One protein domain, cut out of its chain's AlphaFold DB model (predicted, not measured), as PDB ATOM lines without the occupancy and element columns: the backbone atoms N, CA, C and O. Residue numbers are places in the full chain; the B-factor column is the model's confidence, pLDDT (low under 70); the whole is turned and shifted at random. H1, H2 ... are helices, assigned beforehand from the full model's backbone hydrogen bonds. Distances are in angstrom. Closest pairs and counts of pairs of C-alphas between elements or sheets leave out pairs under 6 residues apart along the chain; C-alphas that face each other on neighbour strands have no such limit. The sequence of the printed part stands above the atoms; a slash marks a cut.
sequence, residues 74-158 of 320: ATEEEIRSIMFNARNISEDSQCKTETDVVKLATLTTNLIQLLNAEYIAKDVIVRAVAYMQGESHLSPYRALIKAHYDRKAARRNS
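This is residues 74 to 158 of the 320 residues of an uncharacterized protein of Exophiala xenobiotica (UniProt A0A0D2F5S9). One long, straight helix, H2, makes the length of the domain, and a shorter helix is set crosswise near each of its ends: H1 near the end where H2 begins, H3 near the end where it finishes. The two short helices are far from each other and the stretch of H2 between them, residues 108 to 121, is bare, while the later part of H3, residues 149 to 158, sticks out as an arm. The printed part has 85 residues with three named helices in the order H1, H2, H3 and no named strand; the class is all helix. The whole is extended, with a radius of gyration of the C-alphas of 20.6 A and spans of 58 by 27 by 27 A.

H1 is residues 74 to 87, 20.2 A from first to last C-alpha, and begins at C-alpha 74 at (5.112, 4.247, -40.353). After a short link of 10 residues comes H2, residues 98 to 132, which is 51.0 A long and runs from C-alpha 98 at (2.534, 25.368, -38.747) to C-alpha 132 at (-25.282, -4.524, -69.245). A short link of 7 residues leads to H3, residues 140 to 158, 25.9 A long, which ends at C-alpha 158 at (-27.357, -17.296, -51.818).

H1 touches H2 with its residues 82 to 86 alone, and H2 touches H1 with its residues 100 to 104 alone. Their closest C-alphas are those of Ile 82 and Leu 104, 6.5 A apart. The lines of H1 and H2 are about perpendicular, at 74 degrees. Farther along, residues 123 to 130 of H2 touch residues 140 to 147 of H3, and the closest C-alphas are those of Val 126 and Leu 144, 5.5 A apart. The lines of H2 and H3 are also about perpendicular, at 75 degrees. H1 and H3 are apart. In H1, H2 and H3 every backbone pair of O i and N i+4 is within hydrogen-bond range.

The two C-alphas farthest apart are those of Asp 92 and Gly 134, at 60.2 A, and those of the first and last printed residues, Ala 74 and Ser 158, are 40.6 A apart. The printed part has no cut, and neither link is long. Residues 87 to 92 stand free; Arg 87 is the last residue of H1. The mean pLDDT of the printed part is 78.2, and 21 residues are under 70: residues 89 to 96, residues 134 to 141, residue 143, residue 154 and residues 156 to 158.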
ATOM      1  N   ALA A  74       4.664   2.896 -40.689       91.94
ATOM      2  CA  ALA A  74       5.112   4.247 -40.353       91.94
ATOM      3  C   ALA A  74       4.097   5.325 -40.779       91.94
ATOM      4  O   ALA A  74       3.763   6.214 -39.997       91.94
ATOM      5  N   THR A  75       3.562   5.212 -41.998       88.00
ATOM      6  CA  THR A  75       2.544   6.139 -42.520       88.00
ATOM      7  C   THR A  75       1.216   6.009 -41.781       88.00
ATOM      8  O   THR A  75       0.544   7.007 -41.530       88.00
ATOM      9  N   GLU A  76       0.839   4.791 -41.384       90.19
ATOM     10  CA  GLU A  76      -0.383   4.565 -40.617       90.19
ATOM     11  C   GLU A  76      -0.295   5.211 -39.227       90.19
ATOM     12  O   GLU A  76      -1.243   5.868 -38.793       90.19
ATOM     13  N   GLU A  77       0.848   5.078 -38.550       92.56
ATOM     14  CA  GLU A  77       1.064   5.694 -37.240       92.56
ATOM     15  C   GLU A  77       1.098   7.229 -37.324       92.56
ATOM     16  O   GLU A  77       0.504   7.905 -36.481       92.56
ATOM     17  N   GLU A  78       1.693   7.795 -38.379       89.00
ATOM     18  CA  GLU A  78       1.635   9.239 -38.636       89.00
ATOM     19  C   GLU A  78       0.186   9.721 -38.804       89.00
ATOM     20  O   GLU A  78      -0.224  10.694 -38.165       89.00
ATOM     21  N   ILE A  79      -0.625   9.018 -39.601       87.06
ATOM     22  CA  ILE A  79      -2.038   9.366 -39.806       87.06
ATOM     23  C   ILE A  79      -2.815   9.278 -38.487       87.06
ATOM     24  O   ILE A  79      -3.597  10.181 -38.176       87.06
ATOM     25  N   ARG A  80      -2.592   8.229 -37.684       90.31
ATOM     26  CA  ARG A  80      -3.226   8.090 -36.363       90.31
ATOM     27  C   ARG A  80      -2.851   9.243 -35.437       90.31
ATOM     28  O   ARG A  80      -3.741   9.796 -34.794       90.31
ATOM     29  N   SER A  81      -1.578   9.631 -35.410       87.94
ATOM     30  CA  SER A  81      -1.087  10.770 -34.629       87.94
ATOM     31  C   SER A  81      -1.760  12.079 -35.056       87.94
ATOM     32  O   SER A  81      -2.317  12.786 -34.216       87.94
ATOM     33  N   ILE A  82      -1.826  12.359 -36.365       86.00
ATOM     34  CA  ILE A  82      -2.504  13.551 -36.902       86.00
ATOM     35  C   ILE A  82      -3.988  13.555 -36.511       86.00
ATOM     36  O   ILE A  82      -4.503  14.567 -36.037       86.00
ATOM     37  N   MET A  83      -4.683  12.423 -36.655       85.38
ATOM     38  CA  MET A  83      -6.100  12.309 -36.293       85.38
ATOM     39  C   MET A  83      -6.349  12.443 -34.786       85.38
ATOM     40  O   MET A  83      -7.378  12.989 -34.383       85.38
ATOM     41  N   PHE A  84      -5.440  11.944 -33.949       85.00
ATOM     42  CA  PHE A  84      -5.523  12.079 -32.497       85.00
ATOM     43  C   PHE A  84      -5.292  13.530 -32.059       85.00
ATOM     44  O   PHE A  84      -6.079  14.067 -31.281       85.00
ATOM     45  N   ASN A  85      -4.286  14.196 -32.629       80.00
ATOM     46  CA  ASN A  85      -4.005  15.609 -32.377       80.00
ATOM     47  C   ASN A  85      -5.161  16.507 -32.834       80.00
ATOM     48  O   ASN A  85      -5.544  17.421 -32.111       80.00
ATOM     49  N   ALA A  86      -5.780  16.204 -33.980       75.94
ATOM     50  CA  ALA A  86      -6.955  16.927 -34.465       75.94
ATOM     51  C   ALA A  86      -8.191  16.766 -33.559       75.94
ATOM     52  O   ALA A  86      -9.060  17.633 -33.548       75.94
ATOM     53  N   ARG A  87      -8.296  15.664 -32.802       77.25
ATOM     54  CA  ARG A  87      -9.395  15.436 -31.846       77.25
ATOM     55  C   ARG A  87      -9.164  16.091 -30.489       77.25
ATOM     56  O   ARG A  87     -10.135  16.465 -29.845       77.25
ATOM     57  N   ASN A  88      -7.910  16.226 -30.069       72.50
ATOM     58  CA  ASN A  88      -7.540  16.750 -28.754       72.50
ATOM     59  C   ASN A  88      -7.144  18.231 -28.792       72.50
ATOM     60  O   ASN A  88      -6.288  18.663 -28.023       72.50
ATOM     61  N   ILE A  89      -7.766  19.012 -29.676       65.00
ATOM     62  CA  ILE A  89      -7.634  20.469 -29.675       65.00
ATOM     63  C   ILE A  89      -8.416  20.990 -28.457       65.00
ATOM     64  O   ILE A  89      -9.561  21.416 -28.575       65.00
ATOM     65  N   SER A  90      -7.830  20.895 -27.261       59.47
ATOM     66  CA  SER A  90      -8.254  21.729 -26.132       59.47
ATOM     67  C   SER A  90      -8.057  23.198 -26.506       59.47
ATOM     68  O   SER A  90      -7.171  23.513 -27.304       59.47
ATOM     69  N   GLU A  91      -8.851  24.093 -25.916       61.38
ATOM     70  CA  GLU A  91      -8.818  25.540 -26.194       61.38
ATOM     71  C   GLU A  91      -7.408  26.159 -26.047       61.38
ATOM     72  O   GLU A  91      -7.092  27.125 -26.739       61.38
ATOM     73  N   ASP A  92      -6.526  25.526 -25.263       59.91
ATOM     74  CA  ASP A  92      -5.138  25.953 -25.027       59.91
ATOM     75  C   ASP A  92      -4.080  25.257 -25.913       59.91
ATOM     76  O   ASP A  92      -2.900  25.612 -25.887       59.91
ATOM     77  N   SER A  93      -4.462  24.254 -26.707       56.84
ATOM     78  CA  SER A  93      -3.561  23.489 -27.578       56.84
ATOM     79  C   SER A  93      -3.998  23.600 -29.032       56.84
ATOM     80  O   SER A  93      -4.427  22.635 -29.664       56.84
ATOM     81  N   GLN A  94      -3.854  24.814 -29.561       58.72
ATOM     82  CA  GLN A  94      -3.788  25.061 -30.998       58.72
ATOM     83  C   GLN A  94      -2.694  24.177 -31.617       58.72
ATOM     84  O   GLN A  94      -1.740  23.798 -30.930       58.72
ATOM     85  N   CYS A  95      -2.840  23.825 -32.900       60.84
ATOM     86  CA  CYS A  95      -1.816  23.105 -33.659       60.84
ATOM     87  C   CYS A  95      -0.444  23.704 -33.338       60.84
ATOM     88  O   CYS A  95      -0.181  24.862 -33.656       60.84
ATOM     89  N   LYS A  96       0.392  22.938 -32.628       68.62
ATOM     90  CA  LYS A  96       1.588  23.484 -31.969       68.62
ATOM     91  C   LYS A  96       2.599  24.017 -32.976       68.62
ATOM     92  O   LYS A  96       3.457  24.820 -32.624       68.62
ATOM     93  N   THR A  97       2.505  23.551 -34.217       79.56
ATOM     94  CA  THR A  97       3.389  23.925 -35.306       79.56
ATOM     95  C   THR A  97       2.591  24.182 -36.582       79.56
ATOM     96  O   THR A  97       1.592  23.515 -36.860       79.56
ATOM     97  N   GLU A  98       3.062  25.124 -37.399       84.38
ATOM     98  CA  GLU A  98       2.534  25.368 -38.747       84.38
ATOM     99  C   GLU A  98       2.596  24.097 -39.611       84.38
ATOM    100  O   GLU A  98       1.691  23.816 -40.396       84.38
ATOM    101  N   THR A  99       3.613  23.257 -39.394       87.81
ATOM    102  CA  THR A  99       3.747  21.965 -40.071       87.81
ATOM    103  C   THR A  99       2.593  21.013 -39.773       87.81
ATOM    104  O   THR A  99       2.139  20.322 -40.684       87.81
ATOM    105  N   ASP A 100       2.071  20.994 -38.544       83.19
ATOM    106  CA  ASP A 100       0.927  20.144 -38.190       83.19
ATOM    107  C   ASP A 100      -0.357  20.629 -38.870       83.19
ATOM    108  O   ASP A 100      -1.152  19.813 -39.338       83.19
ATOM    109  N   VAL A 101      -0.526  21.951 -39.000       85.25
ATOM    110  CA  VAL A 101      -1.651  22.553 -39.732       85.25
ATOM    111  C   VAL A 101      -1.602  22.154 -41.205       85.25
ATOM    112  O   VAL A 101      -2.608  21.705 -41.756       85.25
ATOM    113  N   VAL A 102      -0.432  22.261 -41.843       90.00
ATOM    114  CA  VAL A 102      -0.248  21.889 -43.255       90.00
ATOM    115  C   VAL A 102      -0.484  20.393 -43.465       90.00
ATOM    116  O   VAL A 102      -1.174  20.006 -44.412       90.00
ATOM    117  N   LYS A 103       0.032  19.536 -42.574       88.88
ATOM    118  CA  LYS A 103      -0.194  18.085 -42.629       88.88
ATOM    119  C   LYS A 103      -1.671  17.734 -42.481       88.88
ATOM    120  O   LYS A 103      -2.184  16.939 -43.268       88.88
ATOM    121  N   LEU A 104      -2.365  18.354 -41.529       87.94
ATOM    122  CA  LEU A 104      -3.796  18.149 -41.332       87.94
ATOM    123  C   LEU A 104      -4.598  18.615 -42.552       87.94
ATOM    124  O   LEU A 104      -5.417  17.855 -43.059       87.94
ATOM    125  N   ALA A 105      -4.318  19.810 -43.080       88.25
ATOM    126  CA  ALA A 105      -4.978  20.332 -44.276       88.25
ATOM    127  C   ALA A 105      -4.760  19.426 -45.501       88.25
ATOM    128  O   ALA A 105      -5.695  19.158 -46.263       88.25
ATOM    129  N   THR A 106      -3.543  18.903 -45.663       91.44
ATOM    130  CA  THR A 106      -3.202  17.959 -46.736       91.44
ATOM    131  C   THR A 106      -3.964  16.644 -46.567       91.44
ATOM    132  O   THR A 106      -4.580  16.163 -47.519       91.44
ATOM    133  N   LEU A 107      -4.001  16.092 -45.351       90.81
ATOM    134  CA  LEU A 107      -4.764  14.883 -45.040       90.81
ATOM    135  C   LEU A 107      -6.260  15.076 -45.331       90.81
ATOM    136  O   LEU A 107      -6.870  14.241 -45.995       90.81
ATOM    137  N   THR A 108      -6.849  16.190 -44.893       89.12
ATOM    138  CA  THR A 108      -8.258  16.513 -45.153       89.12
ATOM    139  C   THR A 108      -8.540  16.636 -46.647       89.12
ATOM    140  O   THR A 108      -9.528  16.082 -47.132       89.12
ATOM    141  N   THR A 109      -7.662  17.300 -47.396       93.88
ATOM    142  CA  THR A 109      -7.801  17.449 -48.851       93.88
ATOM    143  C   THR A 109      -7.775  16.091 -49.549       93.88
ATOM    144  O   THR A 109      -8.653  15.798 -50.362       93.88
ATOM    145  N   ASN A 110      -6.829  15.224 -49.183       91.69
ATOM    146  CA  ASN A 110      -6.722  13.876 -49.742       91.69
ATOM    147  C   ASN A 110      -7.959  13.023 -49.418       91.69
ATOM    148  O   ASN A 110      -8.453  12.300 -50.283       91.69
ATOM    149  N   LEU A 111      -8.512  13.138 -48.206       91.19
ATOM    150  CA  LEU A 111      -9.750  12.447 -47.833       91.19
ATOM    151  C   LEU A 111     -10.947  12.916 -48.669       91.19
ATOM    152  O   LEU A 111     -11.722  12.086 -49.141       91.19
ATOM    153  N   ILE A 112     -11.084  14.222 -48.909       91.81
ATOM    154  CA  ILE A 112     -12.145  14.765 -49.772       91.81
ATOM    155  C   ILE A 112     -11.993  14.241 -51.206       91.81
ATOM    156  O   ILE A 112     -12.975  13.821 -51.819       91.81
ATOM    157  N   GLN A 113     -10.769  14.220 -51.739       92.69
ATOM    158  CA  GLN A 113     -10.499  13.676 -53.071       92.69
ATOM    159  C   GLN A 113     -10.865  12.190 -53.166       92.69
ATOM    160  O   GLN A 113     -11.505  11.788 -54.137       92.69
ATOM    161  N   LEU A 114     -10.525  11.389 -52.151       91.31
ATOM    162  CA  LEU A 114     -10.893   9.972 -52.089       91.31
ATOM    163  C   LEU A 114     -12.411   9.773 -52.045       91.31
ATOM    164  O   LEU A 114     -12.929   8.934 -52.780       91.31
ATOM    165  N   LEU A 115     -13.134  10.567 -51.253       92.12
ATOM    166  CA  LEU A 115     -14.599  10.513 -51.194       92.12
ATOM    167  C   LEU A 115     -15.239  10.874 -52.544       92.12
ATOM    168  O   LEU A 115     -16.172  10.203 -52.992       92.12
ATOM    169  N   ASN A 116     -14.709  11.890 -53.227       89.00
ATOM    170  CA  ASN A 116     -15.175  12.281 -54.557       89.00
ATOM    171  C   ASN A 116     -14.887  11.193 -55.603       89.00
ATOM    172  O   ASN A 116     -15.759  10.858 -56.408       89.00
ATOM    173  N   ALA A 117     -13.691  10.601 -55.572       86.44
ATOM    174  CA  ALA A 117     -13.324   9.497 -56.454       86.44
ATOM    175  C   ALA A 117     -14.210   8.266 -56.214       86.44
ATOM    176  O   ALA A 117     -14.667   7.635 -57.167       86.44
ATOM    177  N   GLU A 118     -14.515   7.951 -54.952       89.56
ATOM    178  CA  GLU A 118     -15.419   6.862 -54.587       89.56
ATOM    179  C   GLU A 118     -16.836   7.094 -55.130       89.56
ATOM    180  O   GLU A 118     -17.455   6.165 -55.659       89.56
ATOM    181  N   TYR A 119     -17.353   8.322 -55.037       90.88
ATOM    182  CA  TYR A 119     -18.663   8.678 -55.584       90.88
ATOM    183  C   TYR A 119     -18.725   8.448 -57.100       90.88
ATOM    184  O   TYR A 119     -19.631   7.763 -57.583       90.88
ATOM    185  N   ILE A 120     -17.730   8.945 -57.841       83.19
ATOM    186  CA  ILE A 120     -17.640   8.767 -59.297       83.19
ATOM    187  C   ILE A 120     -17.503   7.283 -59.651       83.19
ATOM    188  O   ILE A 120     -18.208   6.789 -60.531       83.19
ATOM    189  N   ALA A 121     -16.646   6.538 -58.947       88.12
ATOM    190  CA  ALA A 121     -16.458   5.112 -59.192       88.12
ATOM    191  C   ALA A 121     -17.763   4.322 -58.999       88.12
ATOM    192  O   ALA A 121     -18.105   3.474 -59.828       88.12
ATOM    193  N   LYS A 122     -18.531   4.622 -57.942       87.44
ATOM    194  CA  LYS A 122     -19.850   4.013 -57.715       87.44
ATOM    195  C   LYS A 122     -20.830   4.351 -58.836       87.44
ATOM    196  O   LYS A 122     -21.508   3.440 -59.308       87.44
ATOM    197  N   ASP A 123     -20.889   5.608 -59.275       77.12
ATOM    198  CA  ASP A 123     -21.747   6.038 -60.386       77.12
ATOM    199  C   ASP A 123     -21.434   5.268 -61.675       77.12
ATOM    200  O   ASP A 123     -22.331   4.706 -62.306       77.12
ATOM    201  N   VAL A 124     -20.148   5.164 -62.023       78.69
ATOM    202  CA  VAL A 124     -19.679   4.466 -63.225       78.69
ATOM    203  C   VAL A 124     -20.016   2.979 -63.172       78.69
ATOM    204  O   VAL A 124     -20.553   2.444 -64.142       78.69
ATOM    205  N   ILE A 125     -19.753   2.305 -62.048       81.50
ATOM    206  CA  ILE A 125     -20.080   0.879 -61.883       81.50
ATOM    207  C   ILE A 125     -21.584   0.662 -62.041       81.50
ATOM    208  O   ILE A 125     -22.014  -0.246 -62.748       81.50
ATOM    209  N   VAL A 126     -22.392   1.505 -61.405       79.81
ATOM    210  CA  VAL A 126     -23.849   1.418 -61.485       79.81
ATOM    211  C   VAL A 126     -24.348   1.642 -62.909       79.81
ATOM    212  O   VAL A 126     -25.180   0.875 -63.392       79.81
ATOM    213  N   ARG A 127     -23.816   2.650 -63.602       72.50
ATOM    214  CA  ARG A 127     -24.162   2.937 -64.994       72.50
ATOM    215  C   ARG A 127     -23.765   1.783 -65.916       72.50
ATOM    216  O   ARG A 127     -24.551   1.395 -66.772       72.50
ATOM    217  N   ALA A 128     -22.592   1.185 -65.708       70.94
ATOM    218  CA  ALA A 128     -22.150   0.004 -66.446       70.94
ATOM    219  C   ALA A 128     -23.072  -1.204 -66.208       70.94
ATOM    220  O   ALA A 128     -23.420  -1.903 -67.156       70.94
ATOM    221  N   VAL A 129     -23.519  -1.428 -64.967       76.75
ATOM    222  CA  VAL A 129     -24.493  -2.484 -64.645       76.75
ATOM    223  C   VAL A 129     -25.828  -2.241 -65.350       76.75
ATOM    224  O   VAL A 129     -26.355  -3.173 -65.951       76.75
ATOM    225  N   ALA A 130     -26.338  -1.007 -65.347       72.06
ATOM    226  CA  ALA A 130     -27.568  -0.659 -66.058       72.06
ATOM    227  C   ALA A 130     -27.442  -0.887 -67.575       72.06
ATOM    228  O   ALA A 130     -28.314  -1.509 -68.180       72.06
ATOM    229  N   TYR A 131     -26.319  -0.482 -68.184       73.56
ATOM    230  CA  TYR A 131     -26.047  -0.765 -69.596       73.56
ATOM    231  C   TYR A 131     -26.011  -2.266 -69.897       73.56
ATOM    232  O   TYR A 131     -26.645  -2.706 -70.853       73.56
ATOM    233  N   MET A 132     -25.327  -3.066 -69.073       71.75
ATOM    234  CA  MET A 132     -25.282  -4.524 -69.245       71.75
ATOM    235  C   MET A 132     -26.662  -5.183 -69.107       71.75
ATOM    236  O   MET A 132     -26.896  -6.233 -69.696       71.75
ATOM    237  N   GLN A 133     -27.580  -4.578 -68.352       74.44
ATOM    238  CA  GLN A 133     -28.950  -5.064 -68.183       74.44
ATOM    239  C   GLN A 133     -29.908  -4.587 -69.291       74.44
ATOM    240  O   GLN A 133     -31.091  -4.914 -69.249       74.44
ATOM    241  N   GLY A 134     -29.425  -3.836 -70.292       67.44
ATOM    242  CA  GLY A 134     -30.264  -3.240 -71.343       67.44
ATOM    243  C   GLY A 134     -31.079  -2.033 -70.859       67.44
ATOM    244  O   GLY A 134     -31.890  -1.474 -71.594       67.44
ATOM    245  N   GLU A 135     -30.831  -1.592 -69.631       62.84
ATOM    246  CA  GLU A 135     -31.505  -0.506 -68.932       62.84
ATOM    247  C   GLU A 135     -30.756   0.822 -69.173       62.84
ATOM    248  O   GLU A 135     -30.410   1.553 -68.247       62.84
ATOM    249  N   SER A 136     -30.486   1.156 -70.441       60.19
ATOM    250  CA  SER A 136     -29.704   2.350 -70.832       60.19
ATOM    251  C   SER A 136     -30.367   3.697 -70.485       60.19
ATOM    252  O   SER A 136     -29.725   4.742 -70.554       60.19
ATOM    253  N   HIS A 137     -31.643   3.679 -70.085       61.69
ATOM    254  CA  HIS A 137     -32.446   4.874 -69.797       61.69
ATOM    255  C   HIS A 137     -32.587   5.194 -68.302       61.69
ATOM    256  O   HIS A 137     -33.230   6.182 -67.941       61.69
ATOM    257  N   LEU A 138     -32.048   4.364 -67.405       61.66
ATOM    258  CA  LEU A 138     -32.204   4.586 -65.970       61.66
ATOM    259  C   LEU A 138     -31.153   5.559 -65.442       61.66
ATOM    260  O   LEU A 138     -29.951   5.377 -65.629       61.66
ATOM    261  N   SER A 139     -31.623   6.600 -64.744       66.94
ATOM    262  CA  SER A 139     -30.728   7.549 -64.089       66.94
ATOM    263  C   SER A 139     -29.835   6.821 -63.078       66.94
ATOM    264  O   SER A 139     -30.303   5.882 -62.416       66.94
ATOM    265  N   PRO A 140     -28.571   7.246 -62.904       64.50
ATOM    266  CA  PRO A 140     -27.616   6.507 -62.082       64.50
ATOM    267  C   PRO A 140     -28.101   6.256 -60.650       64.50
ATOM    268  O   PRO A 140     -27.913   5.178 -60.099       64.50
ATOM    269  N   TYR A 141     -28.845   7.200 -60.072       69.56
ATOM    270  CA  TYR A 141     -29.456   7.031 -58.754       69.56
ATOM    271  C   TYR A 141     -30.461   5.863 -58.696       69.56
ATOM    272  O   TYR A 141     -30.442   5.064 -57.756       69.56
ATOM    273  N   ARG A 142     -31.327   5.716 -59.710       70.75
ATOM    274  CA  ARG A 142     -32.295   4.607 -59.773       70.75
ATOM    275  C   ARG A 142     -31.608   3.273 -60.027       70.75
ATOM    276  O   ARG A 142     -31.980   2.283 -59.398       70.75
ATOM    277  N   ALA A 143     -30.592   3.260 -60.884       68.50
ATOM    278  CA  ALA A 143     -29.779   2.077 -61.131       68.50
ATOM    279  C   ALA A 143     -29.031   1.631 -59.859       68.50
ATOM    280  O   ALA A 143     -28.981   0.440 -59.566       68.50
ATOM    281  N   LEU A 144     -28.539   2.568 -59.039       71.94
ATOM    282  CA  LEU A 144     -27.843   2.265 -57.783       71.94
ATOM    283  C   LEU A 144     -28.795   1.596 -56.793       71.94
ATOM    284  O   LEU A 144     -28.492   0.547 -56.225       71.94
ATOM    285  N   ILE A 145     -29.987   2.168 -56.629       75.38
ATOM    286  CA  ILE A 145     -31.039   1.609 -55.780       75.38
ATOM    287  C   ILE A 145     -31.449   0.214 -56.269       75.38
ATOM    288  O   ILE A 145     -31.544  -0.718 -55.466       75.38
ATOM    289  N   LYS A 146     -31.649   0.045 -57.579       78.75
ATOM    290  CA  LYS A 146     -31.997  -1.239 -58.194       78.75
ATOM    291  C   LYS A 146     -30.902  -2.285 -57.980       78.75
ATOM    292  O   LYS A 146     -31.200  -3.361 -57.469       78.75
ATOM    293  N   ALA A 147     -29.642  -1.937 -58.223       72.00
ATOM    294  CA  ALA A 147     -28.492  -2.796 -57.962       72.00
ATOM    295  C   ALA A 147     -28.379  -3.174 -56.475       72.00
ATOM    296  O   ALA A 147     -28.065  -4.319 -56.146       72.00
ATOM    297  N   HIS A 148     -28.687  -2.260 -55.550       79.69
ATOM    298  CA  HIS A 148     -28.760  -2.574 -54.121       79.69
ATOM    299  C   HIS A 148     -29.875  -3.574 -53.799       79.69
ATOM    300  O   HIS A 148     -29.647  -4.514 -53.028       79.69
ATOM    301  N   TYR A 149     -31.065  -3.403 -54.380       79.38
ATOM    302  CA  TYR A 149     -32.160  -4.360 -54.230       79.38
ATOM    303  C   TYR A 149     -31.803  -5.725 -54.811       79.38
ATOM    304  O   TYR A 149     -32.024  -6.734 -54.142       79.38
ATOM    305  N   ASP A 150     -31.189  -5.760 -55.987       74.88
ATOM    306  CA  ASP A 150     -30.789  -6.992 -56.656       74.88
ATOM    307  C   ASP A 150     -29.654  -7.688 -55.894       74.88
ATOM    308  O   ASP A 150     -29.718  -8.893 -55.678       74.88
ATOM    309  N   ARG A 151     -28.679  -6.953 -55.338       77.25
ATOM    310  CA  ARG A 151     -27.648  -7.514 -54.443       77.25
ATOM    311  C   ARG A 151     -28.260  -8.081 -53.165       77.25
ATOM    312  O   ARG A 151     -27.831  -9.128 -52.679       77.25
ATOM    313  N   LYS A 152     -29.278  -7.416 -52.611       75.69
ATOM    314  CA  LYS A 152     -30.027  -7.906 -51.445       75.69
ATOM    315  C   LYS A 152     -30.856  -9.146 -51.791       75.69
ATOM    316  O   LYS A 152     -30.940 -10.055 -50.968       75.69
ATOM    317  N   ALA A 153     -31.432  -9.213 -52.988       71.94
ATOM    318  CA  ALA A 153     -32.138 -10.385 -53.495       71.94
ATOM    319  C   ALA A 153     -31.172 -11.553 -53.755       71.94
ATOM    320  O   ALA A 153     -31.412 -12.657 -53.277       71.94
ATOM    321  N   ALA A 154     -30.031 -11.298 -54.393       68.50
ATOM    322  CA  ALA A 154     -28.981 -12.280 -54.637       68.50
ATOM    323  C   ALA A 154     -28.428 -12.858 -53.328       68.50
ATOM    324  O   ALA A 154     -28.281 -14.068 -53.209       68.50
ATOM    325  N   ARG A 155     -28.210 -12.027 -52.298       72.00
ATOM    326  CA  ARG A 155     -27.815 -12.509 -50.962       72.00
ATOM    327  C   ARG A 155     -28.881 -13.390 -50.313       72.00
ATOM    328  O   ARG A 155     -28.532 -14.380 -49.687       72.00
ATOM    329  N   ARG A 156     -30.169 -13.077 -50.482       68.06
ATOM    330  CA  ARG A 156     -31.263 -13.940 -49.998       68.06
ATOM    331  C   ARG A 156     -31.320 -15.273 -50.740       68.06
ATOM    332  O   ARG A 156     -31.556 -16.293 -50.108       68.06
ATOM    333  N   ASN A 157     -31.048 -15.264 -52.040       62.59
ATOM    334  CA  ASN A 157     -30.988 -16.480 -52.848       62.59
ATOM    335  C   ASN A 157     -29.715 -17.297 -52.570       62.59
ATOM    336  O   ASN A 157     -29.729 -18.510 -52.718       62.59
ATOM    337  N   SER A 158     -28.633 -16.648 -52.133       60.56
ATOM    338  CA  SER A 158     -27.357 -17.296 -51.818       60.56
ATOM    339  C   SER A 158     -27.266 -17.815 -50.381       60.56
ATOM    340  O   SER A 158     -26.427 -18.673 -50.121       60.56
TER     341      SER A 158